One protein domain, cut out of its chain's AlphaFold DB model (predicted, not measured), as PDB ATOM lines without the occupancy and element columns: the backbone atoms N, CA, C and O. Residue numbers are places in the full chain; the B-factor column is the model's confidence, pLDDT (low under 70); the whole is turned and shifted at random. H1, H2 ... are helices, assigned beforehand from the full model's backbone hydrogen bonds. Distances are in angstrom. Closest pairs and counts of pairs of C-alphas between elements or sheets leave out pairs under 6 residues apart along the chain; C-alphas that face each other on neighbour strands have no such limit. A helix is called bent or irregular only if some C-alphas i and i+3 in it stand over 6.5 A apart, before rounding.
ATOM      1  N   SER A  15     -34.529 -37.715   7.671       95.06
ATOM      2  CA  SER A  15     -34.818 -38.451   6.439       95.06
ATOM      3  C   SER A  15     -33.637 -38.428   5.463       95.06
ATOM      4  O   SER A  15     -33.257 -39.469   4.923       95.06
ATOM      5  N   ALA A  16     -32.987 -37.277   5.274       94.19
ATOM      6  CA  ALA A  16     -31.811 -37.179   4.411       94.19
ATOM      7  C   ALA A  16     -30.670 -38.098   4.886       94.19
ATOM      8  O   ALA A  16     -30.021 -38.760   4.069       94.19
ATOM      9  N   VAL A  17     -30.455 -38.181   6.203       95.69
ATOM     10  CA  VAL A  17     -29.466 -39.084   6.807       95.69
ATOM     11  C   VAL A  17     -29.861 -40.551   6.616       95.69
ATOM     12  O   VAL A  17     -29.012 -41.347   6.217       95.69
ATOM     13  N   GLU A  18     -31.127 -40.920   6.827       94.62
ATOM     14  CA  GLU A  18     -31.618 -42.284   6.573       94.62
ATOM     15  C   GLU A  18     -31.395 -42.708   5.121       94.62
ATOM     16  O   GLU A  18     -30.826 -43.769   4.867       94.62
ATOM     17  N   VAL A  19     -31.772 -41.864   4.155       94.31
ATOM     18  CA  VAL A  19     -31.566 -42.143   2.724       94.31
ATOM     19  C   VAL A  19     -30.083 -42.367   2.427       94.31
ATOM     20  O   VAL A  19     -29.729 -43.327   1.735       94.31
ATOM     21  N   ALA A  20     -29.202 -41.512   2.954       94.31
ATOM     22  CA  ALA A  20     -27.760 -41.652   2.769       94.31
ATOM     23  C   ALA A  20     -27.233 -42.967   3.366       94.31
ATOM     24  O   ALA A  20     -26.492 -43.694   2.698       94.31
ATOM     25  N   LEU A  21     -27.663 -43.315   4.582       93.69
ATOM     26  CA  LEU A  21     -27.292 -44.563   5.249       93.69
ATOM     27  C   LEU A  21     -27.764 -45.784   4.463       93.69
ATOM     28  O   LEU A  21     -26.968 -46.687   4.207       93.69
ATOM     29  N   TRP A  22     -29.019 -45.809   4.011       93.44
ATOM     30  CA  TRP A  22     -29.554 -46.934   3.244       93.44
ATOM     31  C   TRP A  22     -28.845 -47.116   1.913       93.44
ATOM     32  O   TRP A  22     -28.538 -48.251   1.550       93.44
ATOM     33  N   ARG A  23     -28.486 -46.032   1.218       91.38
ATOM     34  CA  ARG A  23     -27.700 -46.121  -0.026       91.38
ATOM     35  C   ARG A  23     -26.310 -46.721   0.189       91.38
ATOM     36  O   ARG A  23     -25.802 -47.374  -0.717       91.38
ATOM     37  N   VAL A  24     -25.704 -46.528   1.360       94.00
ATOM     38  CA  VAL A  24     -24.380 -47.083   1.691       94.00
ATOM     39  C   VAL A  24     -24.472 -48.509   2.242       94.00
ATOM     40  O   VAL A  24     -23.639 -49.355   1.910       94.00
ATOM     41  N   LEU A  25     -25.465 -48.794   3.087       92.38
ATOM     42  CA  LEU A  25     -25.582 -50.056   3.821       92.38
ATOM     43  C   LEU A  25     -26.300 -51.156   3.035       92.38
ATOM     44  O   LEU A  25     -25.890 -52.314   3.119       92.38
ATOM     45  N   ALA A  26     -27.335 -50.828   2.255       91.56
ATOM     46  CA  ALA A  26     -28.110 -51.832   1.525       91.56
ATOM     47  C   ALA A  26     -27.271 -52.637   0.515       91.56
ATOM     48  O   ALA A  26     -27.372 -53.862   0.531       91.56
ATOM     49  N   PRO A  27     -26.360 -52.036  -0.279       90.62
ATOM     50  CA  PRO A  27     -25.508 -52.808  -1.189       90.62
ATOM     51  C   PRO A  27     -24.532 -53.750  -0.469       90.62
ATOM     52  O   PRO A  27     -24.073 -54.726  -1.053       90.62
ATOM     53  N   ARG A  28     -24.198 -53.458   0.796       93.38
ATOM     54  CA  ARG A  28     -23.231 -54.224   1.598       93.38
ATOM     55  C   ARG A  28     -23.869 -55.378   2.374       93.38
ATOM     56  O   ARG A  28     -23.142 -56.211   2.903       93.38
ATOM     57  N   ASN A  29     -25.199 -55.436   2.464       93.44
ATOM     58  CA  ASN A  29     -25.908 -56.453   3.239       93.44
ATOM     59  C   ASN A  29     -27.123 -57.002   2.461       93.44
ATOM     60  O   ASN A  29     -28.110 -56.285   2.285       93.44
ATOM     61  N   PRO A  30     -27.112 -58.289   2.058       90.81
ATOM     62  CA  PRO A  30     -28.189 -58.904   1.279       90.81
ATOM     63  C   PRO A  30     -29.571 -58.838   1.938       90.81
ATOM     64  O   PRO A  30     -30.577 -58.725   1.240       90.81
ATOM     65  N   ASN A  31     -29.638 -58.896   3.272       92.06
ATOM     66  CA  ASN A  31     -30.905 -58.823   4.003       92.06
ATOM     67  C   ASN A  31     -31.465 -57.397   3.999       92.06
ATOM     68  O   ASN A  31     -32.658 -57.208   3.771       92.06
ATOM     69  N   LEU A  32     -30.600 -56.390   4.167       88.56
ATOM     70  CA  LEU A  32     -30.998 -54.984   4.050       88.56
ATOM     71  C   LEU A  32     -31.374 -54.622   2.615       88.56
ATOM     72  O   LEU A  32     -32.320 -53.869   2.421       88.56
ATOM     73  N   ASN A  33     -30.702 -55.184   1.606       91.25
ATOM     74  CA  ASN A  33     -31.024 -54.915   0.205       91.25
ATOM     75  C   ASN A  33     -32.447 -55.356  -0.172       91.25
ATOM     76  O   ASN A  33     -33.143 -54.656  -0.900       91.25
ATOM     77  N   LYS A  34     -32.922 -56.485   0.371       92.38
ATOM     78  CA  LYS A  34     -34.316 -56.931   0.182       92.38
ATOM     79  C   LYS A  34     -35.321 -55.962   0.808       92.38
ATOM     80  O   LYS A  34     -36.389 -55.744   0.247       92.38
ATOM     81  N   ALA A  35     -34.972 -55.384   1.956       92.50
ATOM     82  CA  ALA A  35     -35.801 -54.412   2.665       92.50
ATOM     83  C   ALA A  35     -35.623 -52.967   2.158       92.50
ATOM     84  O   ALA A  35     -36.403 -52.093   2.533       92.50
ATOM     85  N   PHE A  36     -34.635 -52.704   1.298       91.81
ATOM     86  CA  PHE A  36     -34.275 -51.366   0.829       91.81
ATOM     87  C   PHE A  36     -35.451 -50.563   0.255       91.81
ATOM     88  O   PHE A  36     -35.572 -49.398   0.627       91.81
ATOM     89  N   PRO A  37     -36.362 -51.131  -0.566       92.50
ATOM     90  CA  PRO A  37     -37.509 -50.378  -1.072       92.50
ATOM     91  C   PRO A  37     -38.429 -49.868   0.044       92.50
ATOM     92  O   PRO A  37     -38.901 -48.738  -0.017       92.50
ATOM     93  N   ILE A  38     -38.644 -50.679   1.085       94.31
ATOM     94  CA  ILE A  38     -39.499 -50.332   2.229       94.31
ATOM     95  C   ILE A  38     -38.804 -49.290   3.110       94.31
ATOM     96  O   ILE A  38     -39.423 -48.303   3.500       94.31
ATOM     97  N   LEU A  39     -37.507 -49.468   3.377       92.12
ATOM     98  CA  LEU A  39     -36.699 -48.508   4.136       92.12
ATOM     99  C   LEU A  39     -36.639 -47.146   3.434       92.12
ATOM    100  O   LEU A  39     -36.784 -46.106   4.074       92.12
ATOM    101  N   MET A  40     -36.491 -47.150   2.108       93.44
ATOM    102  CA  MET A  40     -36.505 -45.936   1.300       93.44
ATOM    103  C   MET A  40     -37.889 -45.277   1.301       93.44
ATOM    104  O   MET A  40     -37.982 -44.068   1.488       93.44
ATOM    105  N   ALA A  41     -38.966 -46.054   1.155       92.94
ATOM    106  CA  ALA A  41     -40.332 -45.537   1.229       92.94
ATOM    107  C   ALA A  41     -40.640 -44.906   2.599       92.94
ATOM    108  O   ALA A  41     -41.255 -43.843   2.653       92.94
ATOM    109  N   SER A  42     -40.163 -45.514   3.691       94.00
ATOM    110  CA  SER A  42     -40.268 -44.955   5.044       94.00
ATOM    111  C   SER A  42     -39.550 -43.611   5.157       94.00
ATOM    112  O   SER A  42     -40.156 -42.629   5.579       94.00
ATOM    113  N   ALA A  43     -38.290 -43.538   4.716       93.25
ATOM    114  CA  ALA A  43     -37.517 -42.299   4.754       93.25
ATOM    115  C   ALA A  43     -38.188 -41.189   3.926       93.25
ATOM    116  O   ALA A  43     -38.314 -40.055   4.390       93.25
ATOM    117  N   VAL A  44     -38.697 -41.515   2.733       94.25
ATOM    118  CA  VAL A  44     -39.455 -40.574   1.891       94.25
ATOM    119  C   VAL A  44     -40.739 -40.116   2.586       94.25
ATOM    120  O   VAL A  44     -41.024 -38.921   2.589       94.25
ATOM    121  N   GLY A  45     -41.488 -41.020   3.222       94.12
ATOM    122  CA  GLY A  45     -42.683 -40.672   3.998       94.12
ATOM    123  C   GLY A  45     -42.382 -39.670   5.115       94.12
ATOM    124  O   GLY A  45     -43.075 -38.658   5.246       94.12
ATOM    125  N   THR A  46     -41.296 -39.889   5.859       94.06
ATOM    126  CA  THR A  46     -40.822 -38.966   6.900       94.06
ATOM    127  C   THR A  46     -40.420 -37.607   6.321       94.06
ATOM    128  O   THR A  46     -40.766 -36.576   6.897       94.06
ATOM    129  N   ALA A  47     -39.748 -37.572   5.161       94.31
ATOM    130  CA  ALA A  47     -39.416 -36.318   4.480       94.31
ATOM    131  C   ALA A  47     -40.665 -35.552   4.035       94.31
ATOM    132  O   ALA A  47     -40.720 -34.337   4.208       94.31
ATOM    133  N   VAL A  48     -41.676 -36.234   3.489       96.50
ATOM    134  CA  VAL A  48     -42.936 -35.594   3.080       96.50
ATOM    135  C   VAL A  48     -43.640 -34.983   4.289       96.50
ATOM    136  O   VAL A  48     -44.049 -33.825   4.232       96.50
ATOM    137  N   LEU A  49     -43.727 -35.712   5.404       95.06
ATOM    138  CA  LEU A  49     -44.302 -35.181   6.641       95.06
ATOM    139  C   LEU A  49     -43.502 -33.982   7.167       95.06
ATOM    140  O   LEU A  49     -44.088 -32.958   7.515       95.06
ATOM    141  N   GLY A  50     -42.170 -34.080   7.176       94.81
ATOM    142  CA  GLY A  50     -41.283 -32.986   7.568       94.81
ATOM    143  C   GLY A  50     -41.463 -31.739   6.702       94.81
ATOM    144  O   GLY A  50     -41.565 -30.633   7.227       94.81
ATOM    145  N   LEU A  51     -41.594 -31.916   5.385       95.56
ATOM    146  CA  LEU A  51     -41.853 -30.829   4.442       95.56
ATOM    147  C   LEU A  51     -43.200 -30.156   4.717       95.56
ATOM    148  O   LEU A  51     -43.268 -28.930   4.765       95.56
ATOM    149  N   LEU A  52     -44.259 -30.940   4.932       95.94
ATOM    150  CA  LEU A  52     -45.586 -30.410   5.245       95.94
ATOM    151  C   LEU A  52     -45.568 -29.594   6.539       95.94
ATOM    152  O   LEU A  52     -46.081 -28.479   6.558       95.94
ATOM    153  N   LEU A  53     -44.930 -30.106   7.595       94.44
ATOM    154  CA  LEU A  53     -44.796 -29.391   8.866       94.44
ATOM    155  C   LEU A  53     -43.951 -28.119   8.731       94.44
ATOM    156  O   LEU A  53     -44.247 -27.119   9.374       94.44
ATOM    157  N   PHE A  54     -42.925 -28.126   7.881       93.69
ATOM    158  CA  PHE A  54     -42.101 -26.945   7.642       93.69
ATOM    159  C   PHE A  54     -42.840 -25.846   6.867       93.69
ATOM    160  O   PHE A  54     -42.718 -24.666   7.195       93.69
ATOM    161  N   VAL A  55     -43.597 -26.227   5.837       93.94
ATOM    162  CA  VAL A  55     -44.295 -25.284   4.948       93.94
ATOM    163  C   VAL A  55     -45.575 -24.743   5.585       93.94
ATOM    164  O   VAL A  55     -45.857 -23.555   5.447       93.94
ATOM    165  N   LEU A  56     -46.344 -25.598   6.265       92.19
ATOM    166  CA  LEU A  56     -47.647 -25.248   6.847       92.19
ATOM    167  C   LEU A  56     -47.566 -24.778   8.306       92.19
ATOM    168  O   LEU A  56     -48.541 -24.224   8.811       92.19
ATOM    169  N   GLY A  57     -46.452 -25.064   8.986       83.06
ATOM    170  CA  GLY A  57     -46.224 -24.727  10.392       83.06
ATOM    171  C   GLY A  57     -45.918 -23.265  10.652       83.06
ATOM    172  O   GLY A  57     -45.681 -22.485   9.707       83.06
TER     173      GLY A  57
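Overview. This is residues 15 to 57 of the 57 residues of an uncharacterized protein of Meiothermus ruber (strain ATCC 35948 / DSM 1279 / VKM B-1258 / 21) (UniProt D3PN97). A helical hairpin: H1 and the longer H2 lie side by side, running opposite ways, and the far end of H2, residues 51 to 56, sticks out past H1 with Gly 57. The printed part has 43 residues, with two named helices, H1 then H2, and no named strand; the class is all helix. The whole is loose, with a radius of gyration of the C-alphas of 12.1 A, and is a rod spanning 40 by 15 by 7 A.

Along the chain. H1, residues 15 to 28, begins at C-alpha 15 (-34.818, -38.451, 6.439) and is 20.2 A long from first to last C-alpha. It is irregular, but only just: C-alphas 24 and 27 are 6.51 A apart. H2, residues 30 to 56, is 39.3 A long and ends at C-alpha 56 (-47.647, -25.248, 6.847). It is irregular, with C-alphas 34 and 37 7.4 A apart, and has a kink of 49 degrees near residue 37.

Arrangement. H1 and H2 form a hairpin and touch, their closest C-alphas, those of Ala 26 and Asn 33, 4.4 A apart. Their lines stand at a shallow tilt of 9 degrees, opposite ways. O i to N i+4 pairs are within hydrogen-bond range in 8 of 10 cases in H1 and 21 of 23 in H2.

Size, cuts and confidence. The two C-alphas farthest apart, those of Pro 30 and Gly 57, are 39.7 A apart. The printed part has no cut, and the link from H1 to H2 is tight. No printed residue is under 70 in pLDDT.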